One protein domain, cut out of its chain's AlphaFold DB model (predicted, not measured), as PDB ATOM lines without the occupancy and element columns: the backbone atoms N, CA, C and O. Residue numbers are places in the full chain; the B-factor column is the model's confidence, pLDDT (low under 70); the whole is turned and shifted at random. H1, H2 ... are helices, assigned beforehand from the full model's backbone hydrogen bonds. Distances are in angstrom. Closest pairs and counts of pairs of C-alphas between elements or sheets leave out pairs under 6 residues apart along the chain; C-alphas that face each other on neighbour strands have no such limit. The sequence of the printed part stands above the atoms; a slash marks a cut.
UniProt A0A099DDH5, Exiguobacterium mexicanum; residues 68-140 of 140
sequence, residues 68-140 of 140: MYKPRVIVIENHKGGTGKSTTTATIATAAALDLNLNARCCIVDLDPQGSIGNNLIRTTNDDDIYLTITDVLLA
ATOM      1  N   MET A  68     178.726 339.592 322.848       95.44
ATOM      2  CA  MET A  68     178.421 338.652 323.929       95.44
ATOM      3  C   MET A  68     178.902 337.227 323.633       95.44
ATOM      4  O   MET A  68     179.180 336.456 324.554       95.44
ATOM      5  N   TYR A  69     178.999 336.852 322.355       96.25
ATOM      6  CA  TYR A  69     179.219 335.472 321.936       96.25
ATOM      7  C   TYR A  69     180.190 335.363 320.760       96.25
ATOM      8  O   TYR A  69     180.263 336.215 319.877       96.25
ATOM      9  N   LYS A  70     180.902 334.233 320.702       96.81
ATOM     10  CA  LYS A  70     181.669 333.840 319.513       96.81
ATOM     11  C   LYS A  70     180.729 333.328 318.410       96.81
ATOM     12  O   LYS A  70     179.705 332.728 318.746       96.81
ATOM     13  N   PRO A  71     181.096 333.474 317.120       95.81
ATOM     14  CA  PRO A  71     180.351 332.875 316.015       95.81
ATOM     15  C   PRO A  71     180.102 331.378 316.228       95.81
ATOM     16  O   PRO A  71     180.966 330.655 316.735       95.81
ATOM     17  N   ARG A  72     178.915 330.910 315.837       95.38
ATOM     18  CA  ARG A  72     178.511 329.504 315.933       95.38
ATOM     19  C   ARG A  72     178.257 328.947 314.544       95.38
ATOM     20  O   ARG A  72     177.540 329.554 313.757       95.38
ATOM     21  N   VAL A  73     178.838 327.783 314.274       95.62
ATOM     22  CA  VAL A  73     178.592 327.026 313.047       95.62
ATOM     23  C   VAL A  73     177.491 326.017 313.338       95.62
ATOM     24  O   VAL A  73     177.600 325.237 314.283       95.62
ATOM     25  N   ILE A  74     176.424 326.064 312.544       94.38
ATOM     26  CA  ILE A  74     175.298 325.135 312.617       94.38
ATOM     27  C   ILE A  74     175.271 324.363 311.306       94.38
ATOM     28  O   ILE A  74     175.263 324.959 310.232       94.38
ATOM     29  N   VAL A  75     175.266 323.040 311.416       93.25
ATOM     30  CA  VAL A  75     175.320 322.116 310.286       93.25
ATOM     31  C   VAL A  75     173.995 321.360 310.244       93.25
ATOM     32  O   VAL A  75     173.616 320.713 311.221       93.25
ATOM     33  N   ILE A  76     173.250 321.513 309.147       89.81
ATOM     34  CA  ILE A  76     171.935 320.890 308.952       89.81
ATOM     35  C   ILE A  76     172.098 319.750 307.958       89.81
ATOM     36  O   ILE A  76     172.140 319.956 306.748       89.81
ATOM     37  N   GLU A  77     172.162 318.535 308.496       87.12
ATOM     38  CA  GLU A  77     172.495 317.332 307.738       87.12
ATOM     39  C   GLU A  77     171.350 316.331 307.754       87.12
ATOM     40  O   GLU A  77     170.682 316.110 308.765       87.12
ATOM     41  N   ASN A  78     171.130 315.704 306.603       81.94
ATOM     42  CA  ASN A  78     170.201 314.595 306.434       81.94
ATOM     43  C   ASN A  78     170.537 313.845 305.141       81.94
ATOM     44  O   ASN A  78     170.506 314.425 304.049       81.94
ATOM     45  N   HIS A  79     170.786 312.541 305.261       76.56
ATOM     46  CA  HIS A  79     171.202 311.666 304.162       76.56
ATOM     47  C   HIS A  79     170.118 311.412 303.102       76.56
ATOM     48  O   HIS A  79     170.418 310.859 302.047       76.56
ATOM     49  N   LYS A  80     168.862 311.810 303.341       81.31
ATOM     50  CA  LYS A  80     167.772 311.672 302.364       81.31
ATOM     51  C   LYS A  80     167.483 312.997 301.646       81.31
ATOM     52  O   LYS A  80     167.380 314.057 302.275       81.31
ATOM     53  N   GLY A  81     167.324 312.938 300.321       78.69
ATOM     54  CA  GLY A  81     166.860 314.059 299.495       78.69
ATOM     55  C   GLY A  81     165.407 314.450 299.803       78.69
ATOM     56  O   GLY A  81     164.614 313.614 300.231       78.69
ATOM     57  N   GLY A  82     165.054 315.726 299.625       79.81
ATOM     58  CA  GLY A  82     163.679 316.209 299.839       79.81
ATOM     59  C   GLY A  82     163.219 316.269 301.305       79.81
ATOM     60  O   GLY A  82     162.027 316.323 301.575       79.81
ATOM     61  N   THR A  83     164.145 316.257 302.265       84.56
ATOM     62  CA  THR A  83     163.852 316.270 303.714       84.56
ATOM     63  C   THR A  83     163.750 317.664 304.333       84.56
ATOM     64  O   THR A  83     163.605 317.787 305.545       84.56
ATOM     65  N   GLY A  84     163.832 318.718 303.519       85.31
ATOM     66  CA  GLY A  84     163.687 320.102 303.974       85.31
ATOM     67  C   GLY A  84     164.965 320.773 304.482       85.31
ATOM     68  O   GLY A  84     164.870 321.893 304.960       85.31
ATOM     69  N   LYS A  85     166.157 320.169 304.342       89.25
ATOM     70  CA  LYS A  85     167.446 320.748 304.800       89.25
ATOM     71  C   LYS A  85     167.640 322.218 304.411       89.25
ATOM     72  O   LYS A  85     167.854 323.065 305.276       89.25
ATOM     73  N   SER A  86     167.527 322.527 303.118       85.75
ATOM     74  CA  SER A  86     167.697 323.882 302.576       85.75
ATOM     75  C   SER A  86     166.645 324.843 303.132       85.75
ATOM     76  O   SER A  86     166.971 325.948 303.559       85.75
ATOM     77  N   THR A  87     165.389 324.394 303.212       88.44
ATOM     78  CA  THR A  87     164.277 325.164 303.783       88.44
ATOM     79  C   THR A  87     164.504 325.464 305.260       88.44
ATOM     80  O   THR A  87     164.371 326.612 305.676       88.44
ATOM     81  N   THR A  88     164.889 324.464 306.052       90.88
ATOM     82  CA  THR A  88     165.209 324.620 307.473       90.88
ATOM     83  C   THR A  88     166.381 325.580 307.660       90.88
ATOM     84  O   THR A  88     166.291 326.482 308.488       90.88
ATOM     85  N   THR A  89     167.431 325.450 306.845       91.44
ATOM     86  CA  THR A  89     168.612 326.330 306.880       91.44
ATOM     87  C   THR A  89     168.230 327.784 306.624       91.44
ATOM     88  O   THR A  89     168.507 328.649 307.454       91.44
ATOM     89  N   ALA A  90     167.523 328.054 305.524       89.12
ATOM     90  CA  ALA A  90     167.068 329.398 305.183       89.12
ATOM     91  C   ALA A  90     166.107 329.972 306.238       89.12
ATOM     92  O   ALA A  90     166.200 331.151 306.580       89.12
ATOM     93  N   THR A  91     165.217 329.145 306.792       90.44
ATOM     94  CA  THR A  91     164.234 329.575 307.797       90.44
ATOM     95  C   THR A  91     164.911 329.978 309.104       90.44
ATOM     96  O   THR A  91     164.638 331.062 309.619       90.44
ATOM     97  N   ILE A  92     165.830 329.154 309.618       93.19
ATOM     98  CA  ILE A  92     166.573 329.452 310.850       93.19
ATOM     99  C   ILE A  92     167.443 330.697 310.655       93.19
ATOM    100  O   ILE A  92     167.410 331.594 311.493       93.19
ATOM    101  N   ALA A  93     168.167 330.790 309.537       92.44
ATOM    102  CA  ALA A  93     169.001 331.950 309.239       92.44
ATOM    103  C   ALA A  93     168.179 333.245 309.109       92.44
ATOM    104  O   ALA A  93     168.565 334.273 309.657       92.44
ATOM    105  N   THR A  94     167.022 333.193 308.440       90.94
ATOM    106  CA  THR A  94     166.122 334.351 308.304       90.94
ATOM    107  C   THR A  94     165.559 334.772 309.658       90.94
ATOM    108  O   THR A  94     165.580 335.956 309.984       90.94
ATOM    109  N   ALA A  95     165.095 333.822 310.475       92.69
ATOM    110  CA  ALA A  95     164.586 334.115 311.811       92.69
ATOM    111  C   ALA A  95     165.667 334.752 312.701       92.69
ATOM    112  O   ALA A  95     165.423 335.793 313.308       92.69
ATOM    113  N   ALA A  96     166.877 334.185 312.709       94.31
ATOM    114  CA  ALA A  96     168.005 334.707 313.474       94.31
ATOM    115  C   ALA A  96     168.447 336.105 313.003       94.31
ATOM    116  O   ALA A  96     168.758 336.957 313.831       94.31
ATOM    117  N   ALA A  97     168.441 336.370 311.693       92.38
ATOM    118  CA  ALA A  97     168.788 337.681 311.139       92.38
ATOM    119  C   ALA A  97     167.713 338.758 311.396       92.38
ATOM    120  O   ALA A  97     168.016 339.952 311.426       92.38
ATOM    121  N   LEU A  98     166.445 338.360 311.549       92.38
ATOM    122  CA  LEU A  98     165.338 339.287 311.799       92.38
ATOM    123  C   LEU A  98     165.121 339.592 313.287       92.38
ATOM    124  O   LEU A  98     164.554 340.647 313.598       92.38
ATOM    125  N   ASP A  99     165.590 338.727 314.187       94.88
ATOM    126  CA  ASP A  99     165.489 338.913 315.633       94.88
ATOM    127  C   ASP A  99     166.397 340.052 316.125       94.88
ATOM    128  O   ASP A  99     167.626 339.957 316.144       94.88
ATOM    129  N   LEU A 100     165.762 341.146 316.550       95.12
ATOM    130  CA  LEU A 100     166.443 342.329 317.069       95.12
ATOM    131  C   LEU A 100     167.117 342.093 318.423       95.12
ATOM    132  O   LEU A 100     168.091 342.770 318.731       95.12
ATOM    133  N   ASN A 101     166.610 341.165 319.242       94.69
ATOM    134  CA  ASN A 101     167.225 340.861 320.534       94.69
ATOM    135  C   ASN A 101     168.507 340.058 320.341       94.69
ATOM    136  O   ASN A 101     169.486 340.266 321.053       94.69
ATOM    137  N   LEU A 102     168.496 339.144 319.369       95.69
ATOM    138  CA  LEU A 102     169.679 338.377 319.015       95.69
ATOM    139  C   LEU A 102     170.719 339.260 318.316       95.69
ATOM    140  O   LEU A 102     171.908 339.131 318.601       95.69
ATOM    141  N   ASN A 103     170.273 340.139 317.406       96.38
ATOM    142  CA  ASN A 103     171.113 341.059 316.633       96.38
ATOM    143  C   ASN A 103     172.336 340.349 316.020       96.38
ATOM    144  O   ASN A 103     173.491 340.770 316.174       96.38
ATOM    145  N   ALA A 104     172.080 339.197 315.393       95.25
ATOM    146  CA  ALA A 104     173.106 338.352 314.806       95.25
ATOM    147  C   ALA A 104     173.256 338.603 313.307       95.25
ATOM    148  O   ALA A 104     172.288 338.689 312.551       95.25
ATOM    149  N   ARG A 105     174.511 338.610 312.857       93.69
ATOM    150  CA  ARG A 105     174.839 338.486 311.438       93.69
ATOM    151  C   ARG A 105     174.857 337.007 311.073       93.69
ATOM    152  O   ARG A 105     175.607 336.239 311.670       93.69
ATOM    153  N   CYS A 106     174.051 336.631 310.089       92.81
ATOM    154  CA  CYS A 106     173.956 335.256 309.611       92.81
ATOM    155  C   CYS A 106     174.672 335.104 308.265       92.81
ATOM    156  O   CYS A 106     174.605 335.988 307.415       92.81
ATOM    157  N   CYS A 107     175.344 333.971 308.079       92.06
ATOM    158  CA  CYS A 107     175.955 333.555 306.823       92.06
ATOM    159  C   CYS A 107     175.451 332.143 306.524       92.06
ATOM    160  O   CYS A 107     175.440 331.299 307.422       92.06
ATOM    161  N   ILE A 108     175.008 331.906 305.292       88.88
ATOM    162  CA  ILE A 108     174.616 330.577 304.830       88.88
ATOM    163  C   ILE A 108     175.645 330.133 303.802       88.88
ATOM    164  O   ILE A 108     175.937 330.869 302.864       88.88
ATOM    165  N   VAL A 109     176.172 328.928 303.991       87.62
ATOM    166  CA  VAL A 109     177.081 328.274 303.054       87.62
ATOM    167  C   VAL A 109     176.339 327.071 302.484       87.62
ATOM    168  O   VAL A 109     176.013 326.150 303.231       87.62
ATOM    169  N   ASP A 110     176.029 327.104 301.187       83.25
ATOM    170  CA  ASP A 110     175.404 325.980 300.487       83.25
ATOM    171  C   ASP A 110     176.500 325.102 299.870       83.25
ATOM    172  O   ASP A 110     177.190 325.516 298.939       83.25
ATOM    173  N   LEU A 111     176.696 323.912 300.440       78.38
ATOM    174  CA  LEU A 111     177.642 322.907 299.943       78.38
ATOM    175  C   LEU A 111     176.943 321.804 299.137       78.38
ATOM    176  O   LEU A 111     177.603 320.852 298.723       78.38
ATOM    177  N   ASP A 112     175.627 321.899 298.923       75.25
ATOM    178  CA  ASP A 112     174.916 320.971 298.050       75.25
ATOM    179  C   ASP A 112     175.232 321.332 296.587       75.25
ATOM    180  O   ASP A 112     174.933 322.455 296.165       75.25
ATOM    181  N   PRO A 113     175.796 320.413 295.778       65.62
ATOM    182  CA  PRO A 113     176.032 320.649 294.353       65.62
ATOM    183  C   PRO A 113     174.781 321.103 293.589       65.62
ATOM    184  O   PRO A 113     174.895 321.743 292.551       65.62
ATOM    185  N   GLN A 114     173.580 320.783 294.087       68.69
ATOM    186  CA  GLN A 114     172.318 321.211 293.480       68.69
ATOM    187  C   GLN A 114     171.958 322.684 293.758       68.69
ATOM    188  O   GLN A 114     170.991 323.178 293.181       68.69
ATOM    189  N   GLY A 115     172.673 323.386 294.648       62.22
ATOM    190  CA  GLY A 115     172.501 324.826 294.894       62.22
ATOM    191  C   GLY A 115     171.086 325.235 295.323       62.22
ATOM    192  O   GLY A 115     170.610 326.324 294.991       62.22
ATOM    193  N   SER A 116     170.371 324.346 296.020       69.31
ATOM    194  CA  SER A 116     168.942 324.511 296.314       69.31
ATOM    195  C   SER A 116     168.636 325.738 297.181       69.31
ATOM    196  O   SER A 116     167.518 326.259 297.117       69.31
ATOM    197  N   ILE A 117     169.586 326.216 297.998       64.50
ATOM    198  CA  ILE A 117     169.402 327.433 298.801       64.50
ATOM    199  C   ILE A 117     169.549 328.672 297.926       64.50
ATOM    200  O   ILE A 117     168.710 329.569 298.026       64.50
ATOM    201  N   GLY A 118     170.558 328.721 297.054       59.56
ATOM    202  CA  GLY A 118     170.769 329.873 296.178       59.56
ATOM    203  C   GLY A 118     169.560 330.169 295.306       59.56
ATOM    204  O   GLY A 118     169.077 331.293 295.320       59.56
ATOM    205  N   ASN A 119     168.963 329.150 294.686       60.56
ATOM    206  CA  ASN A 119     167.772 329.339 293.849       60.56
ATOM    207  C   ASN A 119     166.538 329.864 294.608       60.56
ATOM    208  O   ASN A 119     165.687 330.528 294.017       60.56
ATOM    209  N   ASN A 120     166.399 329.553 295.901       60.44
ATOM    210  CA  ASN A 120     165.231 329.959 296.693       60.44
ATOM    211  C   ASN A 120     165.442 331.270 297.463       60.44
ATOM    212  O   ASN A 120     164.476 331.990 297.717       60.44
ATOM    213  N   LEU A 121     166.681 331.570 297.863       61.34
ATOM    214  CA  LEU A 121     167.015 332.723 298.698       61.34
ATOM    215  C   LEU A 121     167.570 333.894 297.878       61.34
ATOM    216  O   LEU A 121     167.262 335.049 298.171       61.34
ATOM    217  N   ILE A 122     168.354 333.602 296.839       59.31
ATOM    218  CA  ILE A 122     168.946 334.590 295.939       59.31
ATOM    219  C   ILE A 122     168.009 334.717 294.741       59.31
ATOM    220  O   ILE A 122     168.156 334.063 293.715       59.31
ATOM    221  N   ARG A 123     167.004 335.587 294.862       53.22
ATOM    222  CA  ARG A 123     166.467 336.231 293.662       53.22
ATOM    223  C   ARG A 123     167.510 337.251 293.245       53.22
ATOM    224  O   ARG A 123     167.605 338.293 293.889       53.22
ATOM    225  N   THR A 124     168.308 336.899 292.243       49.47
ATOM    226  CA  THR A 124     169.319 337.751 291.619       49.47
ATOM    227  C   THR A 124     168.744 339.153 291.446       49.47
ATOM    228  O   THR A 124     167.718 339.335 290.791       49.47
ATOM    229  N   THR A 125     169.321 340.132 292.141       47.31
ATOM    230  CA  THR A 125     168.872 341.528 292.054       47.31
ATOM    231  C   THR A 125     169.527 342.268 290.892       47.31
ATOM    232  O   THR A 125     169.020 343.318 290.515       47.31
ATOM    233  N   ASN A 126     170.590 341.702 290.310       50.53
ATOM    234  CA  ASN A 126     171.279 342.202 289.123       50.53
ATOM    235  C   ASN A 126     171.518 341.049 288.138       50.53
ATOM    236  O   ASN A 126     171.926 339.968 288.553       50.53
ATOM    237  N   ASP A 127     171.317 341.289 286.843       53.47
ATOM    238  CA  ASP A 127     171.562 340.293 285.783       53.47
ATOM    239  C   ASP A 127     173.053 339.901 285.646       53.47
ATOM    240  O   ASP A 127     173.370 338.905 284.999       53.47
ATOM    241  N   ASP A 128     173.961 340.644 286.295       54.06
ATOM    242  CA  ASP A 128     175.419 340.456 286.230       54.06
ATOM    243  C   ASP A 128     176.002 339.586 287.365       54.06
ATOM    244  O   ASP A 128     177.205 339.309 287.377       54.06
ATOM    245  N   ASP A 129     175.192 339.148 288.337       58.28
ATOM    246  CA  ASP A 129     175.695 338.326 289.444       58.28
ATOM    247  C   ASP A 129     175.909 336.874 288.974       58.28
ATOM    248  O   ASP A 129     174.965 336.099 288.800       58.28
ATOM    249  N   ILE A 130     177.173 336.477 288.794       59.91
ATOM    250  CA  ILE A 130     177.545 335.086 288.499       59.91
ATOM    251  C   ILE A 130     177.304 334.239 289.754       59.91
ATOM    252  O   ILE A 130     178.051 334.321 290.733       59.91
ATOM    253  N   TYR A 131     176.266 333.401 289.725       62.91
ATOM    254  CA  TYR A 131     176.018 332.418 290.775       62.91
ATOM    255  C   TYR A 131     177.007 331.254 290.640       62.91
ATOM    256  O   TYR A 131     176.827 330.368 289.808       62.91
ATOM    257  N   LEU A 132     178.065 331.278 291.451       61.78
ATOM    258  CA  LEU A 132     179.030 330.186 291.551       61.78
ATOM    259  C   LEU A 132     178.528 329.136 292.542       61.78
ATOM    260  O   LEU A 132     178.246 329.430 293.705       61.78
ATOM    261  N   THR A 133     178.450 327.897 292.081       67.38
ATOM    262  CA  THR A 133     178.186 326.728 292.916       67.38
ATOM    263  C   THR A 133     179.489 326.155 293.466       67.38
ATOM    264  O   THR A 133     180.580 326.419 292.958       67.38
ATOM    265  N   ILE A 134     179.395 325.300 294.488       69.44
ATOM    266  CA  ILE A 134     180.567 324.575 294.996       69.44
ATOM    267  C   ILE A 134     181.228 323.719 293.905       69.44
ATOM    268  O   ILE A 134     182.443 323.560 293.899       69.44
ATOM    269  N   THR A 135     180.450 323.208 292.949       66.38
ATOM    270  CA  THR A 135     180.955 322.471 291.786       66.38
ATOM    271  C   THR A 135     181.852 323.324 290.899       66.38
ATOM    272  O   THR A 135     182.886 322.828 290.463       66.38
ATOM    273  N   ASP A 136     181.523 324.601 290.692       73.06
ATOM    274  CA  ASP A 136     182.357 325.511 289.898       73.06
ATOM    275  C   ASP A 136     183.700 325.783 290.591       73.06
ATOM    276  O   ASP A 136     184.736 325.843 289.937       73.06
ATOM    277  N   VAL A 137     183.700 325.875 291.927       73.19
ATOM    278  CA  VAL A 137     184.925 326.039 292.731       73.19
ATOM    279  C   VAL A 137     185.768 324.762 292.754       73.19
ATOM    280  O   VAL A 137     186.990 324.837 292.746       73.19
ATOM    281  N   LEU A 138     185.134 323.588 292.796       69.62
ATOM    282  CA  LEU A 138     185.828 322.296 292.830       69.62
ATOM    283  C   LEU A 138     186.430 321.889 291.477       69.62
ATOM    284  O   LEU A 138     187.315 321.037 291.452       69.62
ATOM    285  N   LEU A 139     185.927 322.444 290.370       71.56
ATOM    286  CA  LEU A 139     186.383 322.152 289.006       71.56
ATOM    287  C   LEU A 139     187.368 323.198 288.445       71.56
ATOM    288  O   LEU A 139     187.823 323.027 287.311       71.56
ATOM    289  N   ALA A 140     187.677 324.251 289.208       62.16
ATOM    290  CA  ALA A 140     188.669 325.281 288.883       62.16
ATOM    291  C   ALA A 140     190.087 324.877 289.322       62.16
ATOM    292  O   ALA A 140     191.039 325.224 288.585       62.16
TER     293      ALA A 140
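This is residues 68 to 140 of the 140 residues of a protein of Exiguobacterium mexicanum (UniProt A0A099DDH5). With little regular structure, this is a loose fold of long unnamed stretches around one main helix, H1; short H2 packs on its first part, and small H3 lies away from both, near the end of the printed part. Two loops stick out, residues 78 to 83 and 123 to 130. The printed part has 73 residues, 25 of them in helices H1, H2 and H3 in that order; it is all helix, with no named strand. The radius of gyration of the C-alphas is 14.0 A, the spans 39 by 34 by 22 A.

H1, residues 85 to 98, is 19.9 A long from C-alpha 85 at (167.446, 320.748, 304.800). H2 is residues 116 to 121, 8.8 A. H3, residues 134 to 138, 6.1 A, ends with C-alpha 138 at (185.828, 322.296, 292.830).

H1 touches H2 with residues 86 to 90 alone; the closest C-alphas, of Ser 86 and Ile 117, are 5.5 A apart. They run the same way at a shallow tilt of 30 degrees. H3 is apart from both. Every O i to N i+4 pair is within hydrogen-bond range in H1 and H3, 1 of 2 in H2.

The C-alphas of Asn 101 and Leu 139 are farthest apart, 41.4 A. The printed part has no cut; both links are long. pLDDT is under 70 at residues 113 to 135, 138 and 140.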